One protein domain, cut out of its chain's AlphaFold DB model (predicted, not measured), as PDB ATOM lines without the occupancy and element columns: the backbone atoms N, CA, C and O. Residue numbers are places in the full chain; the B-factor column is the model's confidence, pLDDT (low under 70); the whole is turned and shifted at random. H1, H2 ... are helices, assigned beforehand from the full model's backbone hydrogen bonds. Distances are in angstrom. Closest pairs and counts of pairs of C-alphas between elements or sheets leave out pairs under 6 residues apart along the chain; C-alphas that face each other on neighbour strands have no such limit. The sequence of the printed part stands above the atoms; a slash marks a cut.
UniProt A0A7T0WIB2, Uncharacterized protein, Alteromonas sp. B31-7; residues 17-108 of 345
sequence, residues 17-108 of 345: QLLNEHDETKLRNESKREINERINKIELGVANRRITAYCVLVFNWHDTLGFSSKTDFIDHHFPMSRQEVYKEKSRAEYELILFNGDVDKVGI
ATOM      1  N   GLN A  17     235.017 252.780 216.817       55.19
ATOM      2  CA  GLN A  17     235.867 252.017 217.715       55.19
ATOM      3  C   GLN A  17     235.769 250.553 217.263       55.19
ATOM      4  O   GLN A  17     234.939 249.780 217.731       55.19
ATOM      5  N   LEU A  18     236.534 250.216 216.217       69.50
ATOM      6  CA  LEU A  18     236.620 248.860 215.664       69.50
ATOM      7  C   LEU A  18     237.485 247.946 216.530       69.50
ATOM      8  O   LEU A  18     237.542 246.758 216.262       69.50
ATOM      9  N   LEU A  19     238.172 248.511 217.519       72.62
ATOM     10  CA  LEU A  19     238.954 247.824 218.534       72.62
ATOM     11  C   LEU A  19     238.100 247.594 219.783       72.62
ATOM     12  O   LEU A  19     237.106 248.285 220.004       72.62
ATOM     13  N   ASN A  20     238.550 246.697 220.655       76.38
ATOM     14  CA  ASN A  20     238.110 246.723 222.045       76.38
ATOM     15  C   ASN A  20     238.656 247.980 222.771       76.38
ATOM     16  O   ASN A  20     239.678 248.551 222.381       76.38
ATOM     17  N   GLU A  21     237.980 248.411 223.839       74.62
ATOM     18  CA  GLU A  21     238.285 249.655 224.572       74.62
ATOM     19  C   GLU A  21     239.721 249.701 225.131       74.62
ATOM     20  O   GLU A  21     240.361 250.756 225.128       74.62
ATOM     21  N   HIS A  22     240.253 248.553 225.562       80.06
ATOM     22  CA  HIS A  22     241.623 248.422 226.057       80.06
ATOM     23  C   HIS A  22     242.646 248.689 224.946       80.06
ATOM     24  O   HIS A  22     243.528 249.535 225.110       80.06
ATOM     25  N   ASP A  23     242.519 248.013 223.804       81.88
ATOM     26  CA  ASP A  23     243.483 248.139 222.711       81.88
ATOM     27  C   ASP A  23     243.368 249.471 221.972       81.88
ATOM     28  O   ASP A  23     244.388 249.986 221.510       81.88
ATOM     29  N   GLU A  24     242.187 250.100 221.931       83.12
ATOM     30  CA  GLU A  24     242.105 251.498 221.508       83.12
ATOM     31  C   GLU A  24     242.824 252.417 222.491       83.12
ATOM     32  O   GLU A  24     243.661 253.214 222.071       83.12
ATOM     33  N   THR A  25     242.544 252.305 223.792       83.06
ATOM     34  CA  THR A  25     243.182 253.153 224.811       83.06
ATOM     35  C   THR A  25     244.703 253.002 224.779       83.06
ATOM     36  O   THR A  25     245.423 253.987 224.932       83.06
ATOM     37  N   LYS A  26     245.204 251.798 224.499       85.88
ATOM     38  CA  LYS A  26     246.621 251.501 224.280       85.88
ATOM     39  C   LYS A  26     247.153 252.151 222.996       85.88
ATOM     40  O   LYS A  26     248.036 252.998 223.076       85.88
ATOM     41  N   LEU A  27     246.599 251.823 221.824       85.56
ATOM     42  CA  LEU A  27     247.096 252.298 220.519       85.56
ATOM     43  C   LEU A  27     246.939 253.816 220.323       85.56
ATOM     44  O   LEU A  27     247.778 254.456 219.690       85.56
ATOM     45  N   ARG A  28     245.897 254.425 220.896       85.19
ATOM     46  CA  ARG A  28     245.675 255.878 220.878       85.19
ATOM     47  C   ARG A  28     246.712 256.640 221.714       85.19
ATOM     48  O   ARG A  28     247.013 257.782 221.377       85.19
ATOM     49  N   ASN A  29     247.256 256.016 222.762       86.44
ATOM     50  CA  ASN A  29     248.207 256.624 223.696       86.44
ATOM     51  C   ASN A  29     249.648 256.077 223.570       86.44
ATOM     52  O   ASN A  29     250.471 256.386 224.431       86.44
ATOM     53  N   GLU A  30     249.980 255.306 222.520       88.44
ATOM     54  CA  GLU A  30     251.364 254.858 222.276       88.44
ATOM     55  C   GLU A  30     252.318 256.063 222.217       88.44
ATOM     56  O   GLU A  30     252.098 257.046 221.501       88.44
ATOM     57  N   SER A  31     253.403 255.995 222.989       90.94
ATOM     58  CA  SER A  31     254.402 257.058 223.037       90.94
ATOM     59  C   SER A  31     255.162 257.171 221.714       90.94
ATOM     60  O   SER A  31     255.227 256.233 220.916       90.94
ATOM     61  N   LYS A  32     255.869 258.296 221.513       92.25
ATOM     62  CA  LYS A  32     256.784 258.462 220.366       92.25
ATOM     63  C   LYS A  32     257.764 257.287 220.213       92.25
ATOM     64  O   LYS A  32     258.194 257.011 219.098       92.25
ATOM     65  N   ARG A  33     258.131 256.611 221.308       93.44
ATOM     66  CA  ARG A  33     259.007 255.436 221.277       93.44
ATOM     67  C   ARG A  33     258.282 254.213 220.715       93.44
ATOM     68  O   ARG A  33     258.791 253.610 219.779       93.44
ATOM     69  N   GLU A  34     257.114 253.872 221.251       92.31
ATOM     70  CA  GLU A  34     256.336 252.691 220.835       92.31
ATOM     71  C   GLU A  34     255.895 252.793 219.370       92.31
ATOM     72  O   GLU A  34     256.079 251.841 218.609       92.31
ATOM     73  N   ILE A  35     255.460 253.982 218.936       92.31
ATOM     74  CA  ILE A  35     255.132 254.260 217.531       92.31
ATOM     75  C   ILE A  35     256.348 253.984 216.625       92.31
ATOM     76  O   ILE A  35     256.218 253.280 215.625       92.31
ATOM     77  N   ASN A  36     257.546 254.471 216.976       90.56
ATOM     78  CA  ASN A  36     258.767 254.198 216.201       90.56
ATOM     79  C   ASN A  36     259.175 252.712 216.241       90.56
ATOM     80  O   ASN A  36     259.538 252.142 215.213       90.56
ATOM     81  N   GLU A  37     259.060 252.047 217.394       91.25
ATOM     82  CA  GLU A  37     259.285 250.601 217.510       91.25
ATOM     83  C   GLU A  37     258.295 249.774 216.675       91.25
ATOM     84  O   GLU A  37     258.615 248.639 216.313       91.25
ATOM     85  N   ARG A  38     257.113 250.314 216.347       90.06
ATOM     86  CA  ARG A  38     256.129 249.689 215.455       90.06
ATOM     87  C   ARG A  38     256.369 250.023 213.976       90.06
ATOM     88  O   ARG A  38     256.281 249.121 213.146       90.06
ATOM     89  N   ILE A  39     256.762 251.257 213.647       90.38
ATOM     90  CA  ILE A  39     257.195 251.661 212.292       90.38
ATOM     91  C   ILE A  39     258.341 250.767 211.803       90.38
ATOM     92  O   ILE A  39     258.260 250.197 210.716       90.38
ATOM     93  N   ASN A  40     259.342 250.526 212.655       90.12
ATOM     94  CA  ASN A  40     260.475 249.637 212.365       90.12
ATOM     95  C   ASN A  40     260.070 248.168 212.091       90.12
ATOM     96  O   ASN A  40     260.910 247.364 211.695       90.12
ATOM     97  N   LYS A  41     258.797 247.796 212.299       90.81
ATOM     98  CA  LYS A  41     258.247 246.452 212.056       90.81
ATOM     99  C   LYS A  41     257.353 246.376 210.805       90.81
ATOM    100  O   LYS A  41     256.912 245.278 210.474       90.81
ATOM    101  N   ILE A  42     257.110 247.480 210.080       89.94
ATOM    102  CA  ILE A  42     256.268 247.528 208.856       89.94
ATOM    103  C   ILE A  42     256.747 246.541 207.771       89.94
ATOM    104  O   ILE A  42     255.938 245.979 207.024       89.94
ATOM    105  N   GLU A  43     258.056 246.310 207.678       85.38
ATOM    106  CA  GLU A  43     258.643 245.367 206.717       85.38
ATOM    107  C   GLU A  43     258.607 243.910 207.196       85.38
ATOM    108  O   GLU A  43     258.568 243.002 206.372       85.38
ATOM    109  N   LEU A  44     258.519 243.678 208.511       83.75
ATOM    110  CA  LEU A  44     258.587 242.345 209.122       83.75
ATOM    111  C   LEU A  44     257.296 241.520 208.981       83.75
ATOM    112  O   LEU A  44     257.273 240.358 209.377       83.75
ATOM    113  N   GLY A  45     256.204 242.086 208.454       84.81
ATOM    114  CA  GLY A  45     254.993 241.311 208.175       84.81
ATOM    115  C   GLY A  45     253.769 242.129 207.767       84.81
ATOM    116  O   GLY A  45     253.665 243.324 208.047       84.81
ATOM    117  N   VAL A  46     252.806 241.450 207.132       86.38
ATOM    118  CA  VAL A  46     251.526 242.043 206.698       86.38
ATOM    119  C   VAL A  46     250.736 242.584 207.892       86.38
ATOM    120  O   VAL A  46     250.245 243.705 207.814       86.38
ATOM    121  N   ALA A  47     250.690 241.850 209.010       89.12
ATOM    122  CA  ALA A  47     250.053 242.276 210.259       89.12
ATOM    123  C   ALA A  47     250.559 243.650 210.733       89.12
ATOM    124  O   ALA A  47     249.790 244.610 210.801       89.12
ATOM    125  N   ASN A  48     251.875 243.778 210.956       90.19
ATOM    126  CA  ASN A  48     252.518 245.023 211.397       90.19
ATOM    127  C   ASN A  48     252.240 246.189 210.439       90.19
ATOM    128  O   ASN A  48     251.857 247.275 210.874       90.19
ATOM    129  N   ARG A  49     252.390 245.963 209.129       92.12
ATOM    130  CA  ARG A  49     252.087 246.948 208.080       92.12
ATOM    131  C   ARG A  49     250.640 247.435 208.148       92.12
ATOM    132  O   ARG A  49     250.392 248.639 208.106       92.12
ATOM    133  N   ARG A  50     249.702 246.496 208.262       92.75
ATOM    134  CA  ARG A  50     248.258 246.722 208.219       92.75
ATOM    135  C   ARG A  50     247.749 247.456 209.458       92.75
ATOM    136  O   ARG A  50     247.081 248.481 209.314       92.75
ATOM    137  N   ILE A  51     248.137 247.019 210.660       90.88
ATOM    138  CA  ILE A  51     247.762 247.718 211.898       90.88
ATOM    139  C   ILE A  51     248.429 249.097 212.002       90.88
ATOM    140  O   ILE A  51     247.794 250.049 212.450       90.88
ATOM    141  N   THR A  52     249.665 249.264 211.513       91.88
ATOM    142  CA  THR A  52     250.329 250.582 211.507       91.88
ATOM    143  C   THR A  52     249.652 251.541 210.526       91.88
ATOM    144  O   THR A  52     249.407 252.692 210.877       91.88
ATOM    145  N   ALA A  53     249.259 251.073 209.333       92.81
ATOM    146  CA  ALA A  53     248.473 251.867 208.383       92.81
ATOM    147  C   ALA A  53     247.127 252.324 208.978       92.81
ATOM    148  O   ALA A  53     246.721 253.469 208.771       92.81
ATOM    149  N   TYR A  54     246.463 251.462 209.756       92.00
ATOM    150  CA  TYR A  54     245.269 251.825 210.522       92.00
ATOM    151  C   TYR A  54     245.564 252.913 211.562       92.00
ATOM    152  O   TYR A  54     244.981 253.994 211.495       92.00
ATOM    153  N   CYS A  55     246.511 252.675 212.472       89.25
ATOM    154  CA  CYS A  55     246.780 253.574 213.595       89.25
ATOM    155  C   CYS A  55     247.260 254.966 213.149       89.25
ATOM    156  O   CYS A  55     246.779 255.977 213.654       89.25
ATOM    157  N   VAL A  56     248.129 255.042 212.136       89.38
ATOM    158  CA  VAL A  56     248.608 256.314 211.560       89.38
ATOM    159  C   VAL A  56     247.462 257.152 210.990       89.38
ATOM    160  O   VAL A  56     247.411 258.369 211.189       89.38
ATOM    161  N   LEU A  57     246.521 256.513 210.289       88.81
ATOM    162  CA  LEU A  57     245.417 257.205 209.626       88.81
ATOM    163  C   LEU A  57     244.223 257.488 210.552       88.81
ATOM    164  O   LEU A  57     243.512 258.459 210.284       88.81
ATOM    165  N   VAL A  58     244.013 256.697 211.613       87.75
ATOM    166  CA  VAL A  58     242.865 256.794 212.543       87.75
ATOM    167  C   VAL A  58     243.216 257.505 213.857       87.75
ATOM    168  O   VAL A  58     242.472 258.388 214.278       87.75
ATOM    169  N   PHE A  59     244.357 257.191 214.480       86.38
ATOM    170  CA  PHE A  59     244.828 257.825 215.726       86.38
ATOM    171  C   PHE A  59     245.793 258.991 215.490       86.38
ATOM    172  O   PHE A  59     246.363 259.525 216.436       86.38
ATOM    173  N   ASN A  60     245.957 259.410 214.233       86.12
ATOM    174  CA  ASN A  60     246.729 260.585 213.836       86.12
ATOM    175  C   ASN A  60     248.196 260.590 214.316       86.12
ATOM    176  O   ASN A  60     248.770 261.666 214.456       86.12
ATOM    177  N   TRP A  61     248.849 259.435 214.490       88.69
ATOM    178  CA  TRP A  61     250.232 259.328 215.005       88.69
ATOM    179  C   TRP A  61     251.288 260.214 214.317       88.69
ATOM    180  O   TRP A  61     252.344 260.475 214.894       88.69
ATOM    181  N   HIS A  62     251.006 260.706 213.109       89.38
ATOM    182  CA  HIS A  62     251.799 261.740 212.454       89.38
ATOM    183  C   HIS A  62     251.992 263.014 213.297       89.38
ATOM    184  O   HIS A  62     253.120 263.494 213.393       89.38
ATOM    185  N   ASP A  63     250.950 263.485 213.988       89.44
ATOM    186  CA  ASP A  63     250.999 264.630 214.903       89.44
ATOM    187  C   ASP A  63     251.890 264.293 216.108       89.44
ATOM    188  O   ASP A  63     252.771 265.063 216.493       89.44
ATOM    189  N   THR A  64     251.725 263.082 216.659       88.62
ATOM    190  CA  THR A  64     252.515 262.568 217.785       88.62
ATOM    191  C   THR A  64     254.005 262.512 217.457       88.62
ATOM    192  O   THR A  64     254.823 262.847 218.314       88.62
ATOM    193  N   LEU A  65     254.395 262.143 216.231       89.94
ATOM    194  CA  LEU A  65     255.798 262.185 215.796       89.94
ATOM    195  C   LEU A  65     256.261 263.565 215.293       89.94
ATOM    196  O   LEU A  65     257.460 263.828 215.350       89.94
ATOM    197  N   GLY A  66     255.349 264.480 214.953       91.00
ATOM    198  CA  GLY A  66     255.654 265.869 214.576       91.00
ATOM    199  C   GLY A  66     255.745 266.126 213.068       91.00
ATOM    200  O   GLY A  66     256.450 267.041 212.650       91.00
ATOM    201  N   PHE A  67     255.061 265.322 212.251       92.25
ATOM    202  CA  PHE A  67     254.968 265.511 210.801       92.25
ATOM    203  C   PHE A  67     253.884 266.531 210.438       92.25
ATOM    204  O   PHE A  67     252.826 266.568 211.057       92.25
ATOM    205  N   SER A  68     254.117 267.312 209.382       90.06
ATOM    206  CA  SER A  68     253.191 268.341 208.887       90.06
ATOM    207  C   SER A  68     251.888 267.799 208.288       90.06
ATOM    208  O   SER A  68     250.891 268.518 208.251       90.06
ATOM    209  N   SER A  69     251.875 266.556 207.796       90.88
ATOM    210  CA  SER A  69     250.670 265.913 207.269       90.88
ATOM    211  C   SER A  69     250.792 264.389 207.201       90.88
ATOM    212  O   SER A  69     251.885 263.816 207.214       90.88
ATOM    213  N   LYS A  70     249.642 263.709 207.086       91.00
ATOM    214  CA  LYS A  70     249.575 262.253 206.863       91.00
ATOM    215  C   LYS A  70     250.260 261.837 205.556       91.00
ATOM    216  O   LYS A  70     250.726 260.709 205.460       91.00
ATOM    217  N   THR A  71     250.331 262.733 204.567       91.88
ATOM    218  CA  THR A  71     251.084 262.510 203.323       91.88
ATOM    219  C   THR A  71     252.575 262.405 203.621       91.88
ATOM    220  O   THR A  71     253.167 261.380 203.301       91.88
ATOM    221  N   ASP A  72     253.142 263.404 204.302       92.19
ATOM    222  CA  ASP A  72     254.585 263.484 204.578       92.19
ATOM    223  C   ASP A  72     255.056 262.308 205.441       92.19
ATOM    224  O   ASP A  72     256.101 261.718 205.187       92.19
ATOM    225  N   PHE A  73     254.239 261.916 206.425       92.19
ATOM    226  CA  PHE A  73     254.481 260.724 207.235       92.19
ATOM    227  C   PHE A  73     254.523 259.450 206.385       92.19
ATOM    228  O   PHE A  73     255.421 258.625 206.542       92.19
ATOM    229  N   ILE A  74     253.533 259.254 205.506       93.75
ATOM    230  CA  ILE A  74     253.426 258.024 204.715       93.75
ATOM    231  C   ILE A  74     254.557 257.939 203.690       93.75
ATOM    232  O   ILE A  74     255.210 256.901 203.616       93.75
ATOM    233  N   ASP A  75     254.816 259.027 202.963       92.50
ATOM    234  CA  ASP A  75     255.877 259.099 201.955       92.50
ATOM    235  C   ASP A  75     257.293 258.994 202.588       92.50
ATOM    236  O   ASP A  75     258.248 258.679 201.882       92.50
ATOM    237  N   HIS A  76     257.437 259.197 203.908       91.62
ATOM    238  CA  HIS A  76     258.691 258.996 204.654       91.62
ATOM    239  C   HIS A  76     258.841 257.598 205.291       91.62
ATOM    240  O   HIS A  76     259.951 257.072 205.336       91.62
ATOM    241  N   HIS A  77     257.760 256.994 205.805       90.94
ATOM    242  CA  HIS A  77     257.831 255.777 206.633       90.94
ATOM    243  C   HIS A  77     257.326 254.479 205.981       90.94
ATOM    244  O   HIS A  77     257.633 253.404 206.497       90.94
ATOM    245  N   PHE A  78     256.542 254.525 204.897       92.06
ATOM    246  CA  PHE A  78     255.997 253.308 204.279       92.06
ATOM    247  C   PHE A  78     256.717 252.953 202.964       92.06
ATOM    248  O   PHE A  78     256.718 253.760 202.038       92.06
ATOM    249  N   PRO A  79     257.222 251.713 202.796       89.44
ATOM    250  CA  PRO A  79     257.838 251.241 201.550       89.44
ATOM    251  C   PRO A  79     256.786 250.857 200.483       89.44
ATOM    252  O   PRO A  79     256.843 249.791 199.871       89.44
ATOM    253  N   MET A  80     255.758 251.690 200.297       90.44
ATOM    254  CA  MET A  80     254.692 251.515 199.302       90.44
ATOM    255  C   MET A  80     253.982 252.844 199.024       90.44
ATOM    256  O   MET A  80     254.058 253.779 199.814       90.44
ATOM    257  N   SER A  81     253.240 252.929 197.917       92.81
ATOM    258  CA  SER A  81     252.505 254.151 197.581       92.81
ATOM    259  C   SER A  81     251.418 254.479 198.615       92.81
ATOM    260  O   SER A  81     250.772 253.583 199.167       92.81
ATOM    261  N   ARG A  82     251.130 255.777 198.801       93.25
ATOM    262  CA  ARG A  82     250.016 256.263 199.640       93.25
ATOM    263  C   ARG A  82     248.700 255.530 199.380       93.25
ATOM    264  O   ARG A  82     247.991 255.195 200.324       93.25
ATOM    265  N   GLN A  83     248.387 255.236 198.116       93.25
ATOM    266  CA  GLN A  83     247.182 254.490 197.744       93.25
ATOM    267  C   GLN A  83     247.139 253.089 198.371       93.25
ATOM    268  O   GLN A  83     246.077 252.669 198.826       93.25
ATOM    269  N   GLU A  84     248.267 252.376 198.429       93.31
ATOM    270  CA  GLU A  84     248.327 251.043 199.034       93.31
ATOM    271  C   GLU A  84     248.256 251.110 200.565       93.31
ATOM    272  O   GLU A  84     247.597 250.269 201.168       93.31
ATOM    273  N   VAL A  85     248.797 252.158 201.201       94.00
ATOM    274  CA  VAL A  85     248.618 252.393 202.650       94.00
ATOM    275  C   VAL A  85     247.147 252.660 202.996       94.00
ATOM    276  O   VAL A  85     246.622 252.084 203.950       94.00
ATOM    277  N   TYR A  86     246.430 253.443 202.183       93.00
ATOM    278  CA  TYR A  86     244.977 253.611 202.333       93.00
ATOM    279  C   TYR A  86     244.191 252.309 202.082       93.00
ATOM    280  O   TYR A  86     243.143 252.110 202.706       93.00
ATOM    281  N   LYS A  87     244.670 251.400 201.215       93.50
ATOM    282  CA  LYS A  87     244.091 250.049 201.099       93.50
ATOM    283  C   LYS A  87     244.374 249.218 202.344       93.50
ATOM    284  O   LYS A  87     243.424 248.676 202.890       93.50
ATOM    285  N   GLU A  88     245.615 249.153 202.825       94.31
ATOM    286  CA  GLU A  88     245.966 248.389 204.030       94.31
ATOM    287  C   GLU A  88     245.183 248.869 205.257       94.31
ATOM    288  O   GLU A  88     244.627 248.040 205.969       94.31
ATOM    289  N   LYS A  89     244.979 250.180 205.439       93.50
ATOM    290  CA  LYS A  89     244.061 250.686 206.473       93.50
ATOM    291  C   LYS A  89     242.631 250.165 206.302       93.50
ATOM    292  O   LYS A  89     242.029 249.738 207.278       93.50
ATOM    293  N   SER A  90     242.086 250.140 205.084       91.38
ATOM    294  CA  SER A  90     240.766 249.532 204.847       91.38
ATOM    295  C   SER A  90     240.739 248.007 204.977       91.38
ATOM    296  O   SER A  90     239.688 247.461 205.291       91.38
ATOM    297  N   ARG A  91     241.856 247.310 204.749       93.56
ATOM    298  CA  ARG A  91     241.985 245.868 205.004       93.56
ATOM    299  C   ARG A  91     241.990 245.599 206.514       93.56
ATOM    300  O   ARG A  91     241.260 244.721 206.959       93.56
ATOM    301  N   ALA A  92     242.696 246.427 207.289       93.38
ATOM    302  CA  ALA A  92     242.671 246.417 208.752       93.38
ATOM    303  C   ALA A  92     241.256 246.637 209.302       93.38
ATOM    304  O   ALA A  92     240.792 245.851 210.115       93.38
ATOM    305  N   GLU A  93     240.543 247.664 208.816       91.38
ATOM    306  CA  GLU A  93     239.147 247.923 209.206       91.38
ATOM    307  C   GLU A  93     238.252 246.696 209.000       91.38
ATOM    308  O   GLU A  93     237.378 246.426 209.815       91.38
ATOM    309  N   TYR A  94     238.466 245.950 207.914       91.56
ATOM    310  CA  TYR A  94     237.646 244.791 207.584       91.56
ATOM    311  C   TYR A  94     237.995 243.593 208.475       91.56
ATOM    312  O   TYR A  94     237.084 242.956 208.985       91.56
ATOM    313  N   GLU A  95     239.272 243.323 208.749       91.25
ATOM    314  CA  GLU A  95     239.660 242.285 209.719       91.25
ATOM    315  C   GLU A  95     239.208 242.605 211.145       91.25
ATOM    316  O   GLU A  95     238.690 241.725 211.821       91.25
ATOM    317  N   LEU A  96     239.307 243.863 211.584       90.25
ATOM    318  CA  LEU A  96     238.808 244.280 212.897       90.25
ATOM    319  C   LEU A  96     237.279 244.139 213.008       90.25
ATOM    320  O   LEU A  96     236.780 243.767 214.067       90.25
ATOM    321  N   ILE A  97     236.526 244.353 211.919       89.06
ATOM    322  CA  ILE A  97     235.092 244.017 211.872       89.06
ATOM    323  C   ILE A  97     234.880 242.506 212.027       89.06
ATOM    324  O   ILE A  97     234.051 242.100 212.837       89.06
ATOM    325  N   LEU A  98     235.602 241.689 211.255       88.81
ATOM    326  CA  LEU A  98     235.417 240.234 211.217       88.81
ATOM    327  C   LEU A  98     235.817 239.544 212.526       88.81
ATOM    328  O   LEU A  98     235.158 238.598 212.945       88.81
ATOM    329  N   PHE A  99     236.853 240.046 213.194       87.75
ATOM    330  CA  PHE A  99     237.396 239.484 214.430       87.75
ATOM    331  C   PHE A  99     236.995 240.269 215.693       87.75
ATOM    332  O   PHE A  99     237.653 240.152 216.723       87.75
ATOM    333  N   ASN A 100     235.912 241.059 215.638       84.81
ATOM    334  CA  ASN A 100     235.352 241.814 216.774       84.81
ATOM    335  C   ASN A 100     236.376 242.689 217.537       84.81
ATOM    336  O   ASN A 100     236.310 242.824 218.759       84.81
ATOM    337  N   GLY A 101     237.318 243.293 216.813       83.88
ATOM    338  CA  GLY A 101     238.335 244.187 217.365       83.88
ATOM    339  C   GLY A 101     239.551 243.521 217.996       83.88
ATOM    340  O   GLY A 101     240.303 244.191 218.705       83.88
ATOM    341  N   ASP A 102     239.758 242.234 217.727       84.25
ATOM    342  CA  ASP A 102     241.000 241.518 218.007       84.25
ATOM    343  C   ASP A 102     242.130 242.012 217.081       84.25
ATOM    344  O   ASP A 102     242.102 241.808 215.862       84.25
ATOM    345  N   VAL A 103     243.121 242.694 217.664       86.00
ATOM    346  CA  VAL A 103     244.276 243.253 216.942       86.00
ATOM    347  C   VAL A 103     245.243 242.168 216.473       86.00
ATOM    348  O   VAL A 103     245.830 242.306 215.399       86.00
ATOM    349  N   ASP A 104     245.404 241.094 217.243       85.88
ATOM    350  CA  ASP A 104     246.410 240.063 216.976       85.88
ATOM    351  C   ASP A 104     246.003 239.167 215.790       85.88
ATOM    352  O   ASP A 104     246.855 238.536 215.162       85.88
ATOM    353  N   LYS A 105     244.718 239.190 215.400       85.38
ATOM    354  CA  LYS A 105     244.208 238.563 214.166       85.38
ATOM    355  C   LYS A 105     244.325 239.429 212.896       85.38
ATOM    356  O   LYS A 105     244.012 238.956 211.799       85.38
ATOM    357  N   VAL A 106     244.789 240.678 212.988       89.06
ATOM    358  CA  VAL A 106     244.977 241.555 211.814       89.06
ATOM    359  C   VAL A 106     246.166 241.083 210.968       89.06
ATOM    360  O   VAL A 106     247.269 240.891 211.465       89.06
ATOM    361  N   GLY A 107     245.971 240.957 209.654       87.38
ATOM    362  CA  GLY A 107     246.975 240.488 208.694       87.38
ATOM    363  C   GLY A 107     246.847 239.019 208.282       87.38
ATOM    364  O   GLY A 107     247.561 238.604 207.369       87.38
ATOM    365  N   ILE A 108     245.949 238.253 208.911       86.06
ATOM    366  CA  ILE A 108     245.716 236.824 208.635       86.06
ATOM    367  C   ILE A 108     245.017 236.607 207.280       86.06
ATOM    368  O   ILE A 108     245.306 235.647 206.560       86.06
TER     369      ILE A 108
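This is residues 17 to 108 of the 345 residues of an uncharacterized protein of Alteromonas sp. B31-7 (UniProt A0A7T0WIB2). What shape is this? H3 runs through the middle, the long helix H6 crosses it nearly at right angles, and four shorter helices, H1, H2, H4 and H5, stand round it. After H6, residues 99 to 108 fold back towards the first residues of H3. How is it built? The printed part has 92 residues with six named helices, H1 to H6 in that order, and no named strand: it is all helix, compact, with a radius of gyration of the C-alphas of 12.1 A and spans of 32 by 25 by 21 A.

Where do the first helices stand? H1, residues 21 to 28, touches no helix but is near H3, residues 46 to 58: their closest C-alphas, of Leu 27 and Cys 55, are 7.0 A apart. H2, residues 32 to 39, forms a hairpin with H3, opposite ways at a steep tilt of 44 degrees; they only just touch, with 3 pairs of C-alphas within 8 A, H3 with residues 48 to 52 alone, the closest Ile 39 and Thr 52 at 7.0 A. What follows? H4, residues 61 to 65, only just touches H2, with 3 such pairs; the C-alphas of Lys 32 and Leu 65 are closest, 6.0 A apart. H5, residues 70 to 77, touches H6, residues 82 to 98, about perpendicular at 83 degrees, H6 with residues 82 to 85 alone; the closest C-alphas, of Ile 74 and Arg 82, are 6.4 A apart. How does H6 meet H3? They touch, about perpendicular at 81 degrees, the C-alphas of Tyr 54 and Lys 89 closest at 4.4 A. The packing is mostly crossed, with no touching pair at a shallow tilt, and in H1 to H6 every O i to N i+4 pair is within hydrogen-bond range.

Where does H1 begin? Its C-alpha 21 is at (238.285, 249.655, 224.572). How long are H3 and H6? H3 measures 18.1 A from first to last C-alpha and H6 24.6 A, ending with C-alpha 98 at (235.417, 240.234, 211.217).

How far does it reach? The two C-alphas farthest apart, of Ser 68 and Phe 99, are 33.4 A apart. Are there cuts or long links? The printed part has no cut; the link from H2 to H3 is short and the other links are tight. Where is confidence low? Residues 17 to 18 are under 70 in pLDDT, and the mean of the printed part is 88.5.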